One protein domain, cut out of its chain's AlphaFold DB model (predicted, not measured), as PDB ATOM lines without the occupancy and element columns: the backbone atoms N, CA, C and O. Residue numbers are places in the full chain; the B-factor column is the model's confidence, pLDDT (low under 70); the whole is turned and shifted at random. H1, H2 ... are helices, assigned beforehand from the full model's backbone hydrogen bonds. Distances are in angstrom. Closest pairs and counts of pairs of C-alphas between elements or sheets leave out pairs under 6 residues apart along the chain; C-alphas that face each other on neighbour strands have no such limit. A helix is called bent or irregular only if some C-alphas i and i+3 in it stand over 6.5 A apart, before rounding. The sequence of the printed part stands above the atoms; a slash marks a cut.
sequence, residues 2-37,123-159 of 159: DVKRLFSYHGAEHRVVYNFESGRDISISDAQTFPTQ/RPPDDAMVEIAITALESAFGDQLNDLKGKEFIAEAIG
ATOM      1  N   ASP A   2     141.617 197.396 247.970       85.12
ATOM      2  CA  ASP A   2     140.971 197.700 246.682       85.12
ATOM      3  C   ASP A   2     141.854 197.426 245.460       85.12
ATOM      4  O   ASP A   2     141.403 196.800 244.509       85.12
ATOM      5  N   VAL A   3     143.149 197.753 245.520       92.19
ATOM      6  CA  VAL A   3     144.096 197.471 244.419       92.19
ATOM      7  C   VAL A   3     144.225 195.969 244.141       92.19
ATOM      8  O   VAL A   3     144.276 195.543 242.993       92.19
ATOM      9  N   LYS A   4     144.219 195.136 245.190       92.44
ATOM     10  CA  LYS A   4     144.252 193.676 245.029       92.44
ATOM     11  C   LYS A   4     142.999 193.181 244.302       92.44
ATOM     12  O   LYS A   4     143.118 192.332 243.431       92.44
ATOM     13  N   ARG A   5     141.827 193.728 244.647       95.12
ATOM     14  CA  ARG A   5     140.554 193.411 243.987       95.12
ATOM     15  C   ARG A   5     140.582 193.826 242.514       95.12
ATOM     16  O   ARG A   5     140.212 193.027 241.667       95.12
ATOM     17  N   LEU A   6     141.083 195.024 242.211       95.31
ATOM     18  CA  LEU A   6     141.262 195.506 240.838       95.31
ATOM     19  C   LEU A   6     142.161 194.569 240.013       95.31
ATOM     20  O   LEU A   6     141.801 194.184 238.908       95.31
ATOM     21  N   PHE A   7     143.305 194.151 240.562       96.00
ATOM     22  CA  PHE A   7     144.209 193.221 239.875       96.00
ATOM     23  C   PHE A   7     143.623 191.815 239.712       96.00
ATOM     24  O   PHE A   7     143.988 191.113 238.770       96.00
ATOM     25  N   SER A   8     142.711 191.396 240.593       96.81
ATOM     26  CA  SER A   8     141.941 190.167 240.394       96.81
ATOM     27  C   SER A   8     140.938 190.309 239.244       96.81
ATOM     28  O   SER A   8     140.882 189.413 238.413       96.81
ATOM     29  N   TYR A   9     140.236 191.440 239.105       97.06
ATOM     30  CA  TYR A   9     139.389 191.693 237.925       97.06
ATOM     31  C   TYR A   9     140.185 191.689 236.614       97.06
ATOM     32  O   TYR A   9     139.763 191.075 235.643       97.06
ATOM     33  N   HIS A  10     141.374 192.290 236.609       96.00
ATOM     34  CA  HIS A  10     142.283 192.221 235.460       96.00
ATOM     35  C   HIS A  10     142.718 190.772 235.158       96.00
ATOM     36  O   HIS A  10     142.765 190.348 234.008       96.00
ATOM     37  N   GLY A  11     142.982 189.967 236.195       96.12
ATOM     38  CA  GLY A  11     143.245 188.536 236.031       96.12
ATOM     39  C   GLY A  11     142.044 187.748 235.489       96.12
ATOM     40  O   GLY A  11     142.246 186.801 234.730       96.12
ATOM     41  N   ALA A  12     140.814 188.135 235.848       97.44
ATOM     42  CA  ALA A  12     139.581 187.543 235.326       97.44
ATOM     43  C   ALA A  12     139.416 187.800 233.828       97.44
ATOM     44  O   ALA A  12     139.161 186.859 233.082       97.44
ATOM     45  N   GLU A  13     139.641 189.038 233.384       96.00
ATOM     46  CA  GLU A  13     139.628 189.404 231.965       96.00
ATOM     47  C   GLU A  13     140.588 188.519 231.160       96.00
ATOM     48  O   GLU A  13     140.173 187.863 230.209       96.00
ATOM     49  N   HIS A  14     141.850 188.412 231.586       95.25
ATOM     50  CA  HIS A  14     142.846 187.591 230.888       95.25
ATOM     51  C   HIS A  14     142.447 186.118 230.774       95.25
ATOM     52  O   HIS A  14     142.661 185.499 229.736       95.25
ATOM     53  N   ARG A  15     141.860 185.554 231.834       95.69
ATOM     54  CA  ARG A  15     141.384 184.166 231.852       95.69
ATOM     55  C   ARG A  15     140.234 183.930 230.883       95.69
ATOM     56  O   ARG A  15     140.227 182.926 230.177       95.69
ATOM     57  N   VAL A  16     139.283 184.857 230.845       96.00
ATOM     58  CA  VAL A  16     138.125 184.791 229.948       96.00
ATOM     59  C   VAL A  16     138.545 184.971 228.493       96.00
ATOM     60  O   VAL A  16     138.102 184.202 227.645       96.00
ATOM     61  N   VAL A  17     139.445 185.916 228.212       92.88
ATOM     62  CA  VAL A  17     140.004 186.114 226.868       92.88
ATOM     63  C   VAL A  17     140.750 184.862 226.405       92.88
ATOM     64  O   VAL A  17     140.492 184.391 225.303       92.88
ATOM     65  N   TYR A  18     141.585 184.252 227.251       92.50
ATOM     66  CA  TYR A  18     142.232 182.984 226.910       92.50
ATOM     67  C   TYR A  18     141.241 181.861 226.623       92.50
ATOM     68  O   TYR A  18     141.442 181.098 225.679       92.50
ATOM     69  N   ASN A  19     140.191 181.742 227.439       93.69
ATOM     70  CA  ASN A  19     139.165 180.733 227.224       93.69
ATOM     71  C   ASN A  19     138.502 180.921 225.853       93.69
ATOM     72  O   ASN A  19     138.484 179.993 225.045       93.69
ATOM     73  N   PHE A  20     138.080 182.148 225.551       91.50
ATOM     74  CA  PHE A  20     137.528 182.512 224.252       91.50
ATOM     75  C   PHE A  20     138.482 182.194 223.090       91.50
ATOM     76  O   PHE A  20     138.087 181.552 222.119       91.50
ATOM     77  N   GLU A  21     139.754 182.580 223.197       87.62
ATOM     78  CA  GLU A  21     140.760 182.357 222.152       87.62
ATOM     79  C   GLU A  21     141.116 180.874 221.962       87.62
ATOM     80  O   GLU A  21     141.496 180.471 220.862       87.62
ATOM     81  N   SER A  22     140.959 180.054 223.008       87.81
ATOM     82  CA  SER A  22     141.194 178.607 222.961       87.81
ATOM     83  C   SER A  22     140.130 177.826 222.185       87.81
ATOM     84  O   SER A  22     140.281 176.619 222.000       87.81
ATOM     85  N   GLY A  23     139.034 178.479 221.783       84.50
ATOM     86  CA  GLY A  23     137.916 177.842 221.091       84.50
ATOM     87  C   GLY A  23     137.082 176.896 221.962       84.50
ATOM     88  O   GLY A  23     136.202 176.217 221.438       84.50
ATOM     89  N   ARG A  24     137.334 176.832 223.276       87.62
ATOM     90  CA  ARG A  24     136.501 176.089 224.232       87.62
ATOM     91  C   ARG A  24     135.212 176.845 224.543       87.62
ATOM     92  O   ARG A  24     135.064 178.028 224.232       87.62
ATOM     93  N   ASP A  25     134.283 176.151 225.192       89.06
ATOM     94  CA  ASP A  25     133.078 176.788 225.705       89.06
ATOM     95  C   ASP A  25     133.434 177.824 226.779       89.06
ATOM     96  O   ASP A  25     134.187 177.575 227.727       89.06
ATOM     97  N   ILE A  26     132.861 179.019 226.630       91.81
ATOM     98  CA  ILE A  26     133.079 180.127 227.556       91.81
ATOM     99  C   ILE A  26     132.351 179.799 228.860       91.81
ATOM    100  O   ILE A  26     131.146 179.993 228.994       91.81
ATOM    101  N   SER A  27     133.102 179.269 229.819       94.69
ATOM    102  CA  SER A  27     132.617 178.836 231.123       94.69
ATOM    103  C   SER A  27     133.563 179.308 232.225       94.69
ATOM    104  O   SER A  27     134.758 179.530 231.994       94.69
ATOM    105  N   ILE A  28     133.038 179.445 233.446       96.69
ATOM    106  CA  ILE A  28     133.858 179.774 234.620       96.69
ATOM    107  C   ILE A  28     134.904 178.675 234.840       96.69
ATOM    108  O   ILE A  28     136.082 178.979 235.019       96.69
ATOM    109  N   SER A  29     134.502 177.401 234.766       95.81
ATOM    110  CA  SER A  29     135.397 176.260 234.980       95.81
ATOM    111  C   SER A  29     136.581 176.256 234.024       95.81
ATOM    112  O   SER A  29     137.712 176.090 234.476       95.81
ATOM    113  N   ASP A  30     136.347 176.487 232.730       93.94
ATOM    114  CA  ASP A  30     137.417 176.517 231.735       93.94
ATOM    115  C   ASP A  30     138.285 177.765 231.897       93.94
ATOM    116  O   ASP A  30     139.512 177.654 231.924       93.94
ATOM    117  N   ALA A  31     137.680 178.941 232.110       95.12
ATOM    118  CA  ALA A  31     138.409 180.193 232.316       95.12
ATOM    119  C   ALA A  31     139.375 180.109 233.510       95.12
ATOM    120  O   ALA A  31     140.518 180.564 233.425       95.12
ATOM    121  N   GLN A  32     138.970 179.461 234.606       95.88
ATOM    122  CA  GLN A  32     139.818 179.301 235.791       95.88
ATOM    123  C   GLN A  32     141.087 178.462 235.538       95.88
ATOM    124  O   GLN A  32     142.058 178.600 236.291       95.88
ATOM    125  N   THR A  33     141.122 177.639 234.481       95.19
ATOM    126  CA  THR A  33     142.305 176.831 234.124       95.19
ATOM    127  C   THR A  33     143.430 177.641 233.475       95.19
ATOM    128  O   THR A  33     144.586 177.213 233.497       95.19
ATOM    129  N   PHE A  34     143.126 178.826 232.940       94.56
ATOM    130  CA  PHE A  34     144.089 179.653 232.217       94.56
ATOM    131  C   PHE A  34     144.953 180.528 233.150       94.56
ATOM    132  O   PHE A  34     144.564 180.854 234.284       94.56
ATOM    133  N   PRO A  35     146.167 180.917 232.713       93.00
ATOM    134  CA  PRO A  35     147.023 181.807 233.488       93.00
ATOM    135  C   PRO A  35     146.444 183.226 233.550       93.00
ATOM    136  O   PRO A  35     145.658 183.645 232.705       93.00
ATOM    137  N   THR A  36     146.864 184.002 234.552       92.31
ATOM    138  CA  THR A  36     146.492 185.424 234.666       92.31
ATOM    139  C   THR A  36     147.417 186.343 233.865       92.31
ATOM    140  O   THR A  36     147.228 187.556 233.891       92.31
ATOM    141  N   GLN A  37     148.456 185.813 233.211       89.94
ATOM    142  CA  GLN A  37     149.377 186.578 232.367       89.94
ATOM    143  C   GLN A  37     149.060 186.319 230.903       89.94
ATOM    144  O   GLN A  37     149.129 185.175 230.466       89.94
ATOM    145  N   ARG A 123     146.157 189.250 239.564       95.38
ATOM    146  CA  ARG A 123     145.980 188.321 240.685       95.38
ATOM    147  C   ARG A 123     144.945 187.257 240.318       95.38
ATOM    148  O   ARG A 123     144.097 187.529 239.474       95.38
ATOM    149  N   PRO A 124     144.976 186.072 240.956       95.62
ATOM    150  CA  PRO A 124     143.919 185.081 240.785       95.62
ATOM    151  C   PRO A 124     142.539 185.685 241.122       95.62
ATOM    152  O   PRO A 124     142.406 186.306 242.188       95.62
ATOM    153  N   PRO A 125     141.549 185.565 240.221       97.00
ATOM    154  CA  PRO A 125     140.171 185.984 240.462       97.00
ATOM    155  C   PRO A 125     139.353 184.919 241.197       97.00
ATOM    156  O   PRO A 125     139.707 183.740 241.199       97.00
ATOM    157  N   ASP A 126     138.239 185.345 241.790       97.25
ATOM    158  CA  ASP A 126     137.157 184.448 242.206       97.25
ATOM    159  C   ASP A 126     136.152 184.232 241.057       97.25
ATOM    160  O   ASP A 126     136.201 184.922 240.035       97.25
ATOM    161  N   ASP A 127     135.253 183.262 241.216       97.94
ATOM    162  CA  ASP A 127     134.286 182.881 240.176       97.94
ATOM    163  C   ASP A 127     133.340 184.029 239.797       97.94
ATOM    164  O   ASP A 127     133.020 184.191 238.623       97.94
ATOM    165  N   ALA A 128     132.958 184.881 240.753       97.75
ATOM    166  CA  ALA A 128     132.086 186.026 240.489       97.75
ATOM    167  C   ALA A 128     132.783 187.091 239.623       97.75
ATOM    168  O   ALA A 128     132.160 187.730 238.779       97.75
ATOM    169  N   MET A 129     134.093 187.295 239.801       98.12
ATOM    170  CA  MET A 129     134.872 188.170 238.919       98.12
ATOM    171  C   MET A 129     135.001 187.598 237.508       98.12
ATOM    172  O   MET A 129     134.966 188.363 236.544       98.12
ATOM    173  N   VAL A 130     135.149 186.277 237.384       98.00
ATOM    174  CA  VAL A 130     135.179 185.594 236.083       98.00
ATOM    175  C   VAL A 130     133.830 185.715 235.382       98.00
ATOM    176  O   VAL A 130     133.804 186.060 234.208       98.00
ATOM    177  N   GLU A 131     132.722 185.526 236.095       97.81
ATOM    178  CA  GLU A 131     131.370 185.728 235.563       97.81
ATOM    179  C   GLU A 131     131.186 187.147 235.007       97.81
ATOM    180  O   GLU A 131     130.775 187.308 233.862       97.81
ATOM    181  N   ILE A 132     131.600 188.175 235.759       97.69
ATOM    182  CA  ILE A 132     131.559 189.572 235.294       97.69
ATOM    183  C   ILE A 132     132.387 189.762 234.016       97.69
ATOM    184  O   ILE A 132     131.951 190.457 233.099       97.69
ATOM    185  N   ALA A 133     133.575 189.156 233.941       97.19
ATOM    186  CA  ALA A 133     134.421 189.234 232.754       97.19
ATOM    187  C   ALA A 133     133.799 188.510 231.546       97.19
ATOM    188  O   ALA A 133     133.887 189.024 230.433       97.19
ATOM    189  N   ILE A 134     133.122 187.373 231.755       96.44
ATOM    190  CA  ILE A 134     132.336 186.692 230.714       96.44
ATOM    191  C   ILE A 134     131.216 187.615 230.239       96.44
ATOM    192  O   ILE A 134     131.143 187.901 229.051       96.44
ATOM    193  N   THR A 135     130.407 188.169 231.143       96.56
ATOM    194  CA  THR A 135     129.322 189.092 230.772       96.56
ATOM    195  C   THR A 135     129.837 190.315 230.009       96.56
ATOM    196  O   THR A 135     129.201 190.765 229.056       96.56
ATOM    197  N   ALA A 136     130.998 190.855 230.392       95.94
ATOM    198  CA  ALA A 136     131.633 191.961 229.682       95.94
ATOM    199  C   ALA A 136     132.071 191.558 228.265       95.94
ATOM    200  O   ALA A 136     131.820 192.305 227.321       95.94
ATOM    201  N   LEU A 137     132.672 190.373 228.108       93.81
ATOM    202  CA  LEU A 137     133.035 189.808 226.808       93.81
ATOM    203  C   LEU A 137     131.789 189.628 225.927       93.81
ATOM    204  O   LEU A 137     131.762 190.087 224.790       93.81
ATOM    205  N   GLU A 138     130.735 189.016 226.465       92.75
ATOM    206  CA  GLU A 138     129.480 188.797 225.743       92.75
ATOM    207  C   GLU A 138     128.832 190.114 225.313       92.75
ATOM    208  O   GLU A 138     128.390 190.246 224.175       92.75
ATOM    209  N   SER A 139     128.855 191.121 226.186       93.81
ATOM    210  CA  SER A 139     128.351 192.460 225.875       93.81
ATOM    211  C   SER A 139     129.185 193.170 224.803       93.81
ATOM    212  O   SER A 139     128.636 193.935 224.016       93.81
ATOM    213  N   ALA A 140     130.502 192.935 224.767       91.44
ATOM    214  CA  ALA A 140     131.403 193.554 223.798       91.44
ATOM    215  C   ALA A 140     131.225 192.988 222.380       91.44
ATOM    216  O   ALA A 140     131.291 193.743 221.413       91.44
ATOM    217  N   PHE A 141     130.988 191.679 222.256       88.62
ATOM    218  CA  PHE A 141     130.783 191.018 220.960       88.62
ATOM    219  C   PHE A 141     129.316 190.985 220.513       88.62
ATOM    220  O   PHE A 141     129.049 190.891 219.313       88.62
ATOM    221  N   GLY A 142     128.362 191.072 221.444       89.50
ATOM    222  CA  GLY A 142     126.931 191.039 221.150       89.50
ATOM    223  C   GLY A 142     126.554 189.844 220.271       89.50
ATOM    224  O   GLY A 142     126.969 188.711 220.522       89.50
ATOM    225  N   ASP A 143     125.812 190.110 219.195       84.88
ATOM    226  CA  ASP A 143     125.332 189.081 218.265       84.88
ATOM    227  C   ASP A 143     126.465 188.331 217.542       84.88
ATOM    228  O   ASP A 143     126.311 187.155 217.209       84.88
ATOM    229  N   GLN A 144     127.630 188.970 217.358       83.88
ATOM    230  CA  GLN A 144     128.781 188.371 216.668       83.88
ATOM    231  C   GLN A 144     129.404 187.220 217.459       83.88
ATOM    232  O   GLN A 144     130.119 186.393 216.899       83.88
ATOM    233  N   LEU A 145     129.136 187.132 218.764       82.19
ATOM    234  CA  LEU A 145     129.715 186.097 219.607       82.19
ATOM    235  C   LEU A 145     129.326 184.686 219.147       82.19
ATOM    236  O   LEU A 145     130.141 183.770 219.233       82.19
ATOM    237  N   ASN A 146     128.105 184.506 218.644       78.50
ATOM    238  CA  ASN A 146     127.624 183.201 218.184       78.50
ATOM    239  C   ASN A 146     128.385 182.706 216.949       78.50
ATOM    240  O   ASN A 146     128.603 181.506 216.807       78.50
ATOM    241  N   ASP A 147     128.848 183.628 216.104       78.94
ATOM    242  CA  ASP A 147     129.652 183.307 214.923       78.94
ATOM    243  C   ASP A 147     131.116 183.010 215.277       78.94
ATOM    244  O   ASP A 147     131.844 182.398 214.482       78.94
ATOM    245  N   LEU A 148     131.553 183.453 216.459       76.69
ATOM    246  CA  LEU A 148     132.924 183.325 216.938       76.69
ATOM    247  C   LEU A 148     133.109 182.123 217.880       76.69
ATOM    248  O   LEU A 148     134.151 181.475 217.833       76.69
ATOM    249  N   LYS A 149     132.111 181.777 218.701       71.81
ATOM    250  CA  LYS A 149     132.175 180.654 219.654       71.81
ATOM    251  C   LYS A 149     132.612 179.342 218.977       71.81
ATOM    252  O   LYS A 149     132.135 178.990 217.902       71.81
ATOM    253  N   GLY A 150     133.517 178.610 219.633       66.94
ATOM    254  CA  GLY A 150     133.986 177.296 219.172       66.94
ATOM    255  C   GLY A 150     135.114 177.318 218.132       66.94
ATOM    256  O   GLY A 150     135.505 176.261 217.640       66.94
ATOM    257  N   LYS A 151     135.636 178.496 217.766       73.25
ATOM    258  CA  LYS A 151     136.777 178.638 216.850       73.25
ATOM    259  C   LYS A 151     138.027 179.041 217.629       73.25
ATOM    260  O   LYS A 151     137.953 179.871 218.529       73.25
ATOM    261  N   GLU A 152     139.176 178.474 217.270       67.69
ATOM    262  CA  GLU A 152     140.457 178.969 217.777       67.69
ATOM    263  C   GLU A 152     140.782 180.307 217.115       67.69
ATOM    264  O   GLU A 152     140.804 180.424 215.886       67.69
ATOM    265  N   PHE A 153     141.075 181.310 217.938       67.38
ATOM    266  CA  PHE A 153     141.527 182.605 217.459       67.38
ATOM    267  C   PHE A 153     142.953 182.848 217.918       67.38
ATOM    268  O   PHE A 153     143.231 183.196 219.067       67.38
ATOM    269  N   ILE A 154     143.875 182.825 216.964       58.06
ATOM    270  CA  ILE A 154     144.986 183.756 217.054       58.06
ATOM    271  C   ILE A 154     144.362 185.080 216.639       58.06
ATOM    272  O   ILE A 154     144.131 185.286 215.454       58.06
ATOM    273  N   ALA A 155     144.020 185.944 217.598       53.16
ATOM    274  CA  ALA A 155     143.647 187.323 217.307       53.16
ATOM    275  C   ALA A 155     144.839 188.039 216.631       53.16
ATOM    276  O   ALA A 155     145.583 188.788 217.265       53.16
ATOM    277  N   GLU A 156     145.092 187.748 215.352       45.75
ATOM    278  CA  GLU A 156     145.574 188.731 214.400       45.75
ATOM    279  C   GLU A 156     144.421 189.716 214.296       45.75
ATOM    280  O   GLU A 156     143.378 189.365 213.760       45.75
ATOM    281  N   ALA A 157     144.595 190.856 214.976       36.72
ATOM    282  CA  ALA A 157     143.749 192.043 214.964       36.72
ATOM    283  C   ALA A 157     142.414 191.834 214.243       36.72
ATOM    284  O   ALA A 157     142.383 191.858 213.016       36.72
ATOM    285  N   ILE A 158     141.332 191.663 215.009       32.75
ATOM    286  CA  ILE A 158     139.988 191.905 214.483       32.75
ATOM    287  C   ILE A 158     140.043 193.283 213.818       32.75
ATOM    288  O   ILE A 158     140.236 194.304 214.482       32.75
ATOM    289  N   GLY A 159     139.999 193.253 212.495       32.25
ATOM    290  CA  GLY A 159     140.163 194.347 211.561       32.25
ATOM    291  C   GLY A 159     139.546 193.912 210.249       32.25
ATOM    292  O   GLY A 159     139.721 192.725 209.889       32.25
TER     293      GLY A 159
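What this domain is: This is residues 2 to 37 and 123 to 159 of the 159 residues of the protein "DUF1385 domain-containing protein" of Candidatus Marinimicrobia bacterium (UniProt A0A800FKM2). The kinked helix H3 packs slantwise on the long H1, and short H2 lies across both. The 73 printed residues include three named helices, H1, H2, H3 in chain order: all helix. The whole is compact, radius of gyration of the C-alphas 12.0 A, spanning 36 by 23 by 21 A.

Where its parts are: Find C-alpha 127 at (134.286, 182.881, 240.176); H3 runs 23.3 A to residue 148, irregular, C-alphas 140 and 143 being 9.4 A apart. H1, residues 2 to 21, runs 28.9 A from (140.971, 197.700, 246.682); H2 is residues 28 to 33.

How they stand to each other: H3's residues 129 to 137 touch H1's residues 8 to 17, closest at C-alphas Val 130 and Ala 12, 4.9 A; their tilt, 35.4 degrees, is only just steep. H2 touches H1's residues 15 to 19, about perpendicular at 88 degrees, closest at C-alphas Ala 31 and Arg 15, 5.0 A. Every O i to N i+4 pair is within hydrogen-bond range in H1, 1 of 2 in H2, 13 of 18 in H3.

The domain as a whole: Across the cut, residues 38 to 122, C-alphas 37 and 123 are 9.2 A apart. Find pLDDT under 70 at residues 150 and 152 to 159.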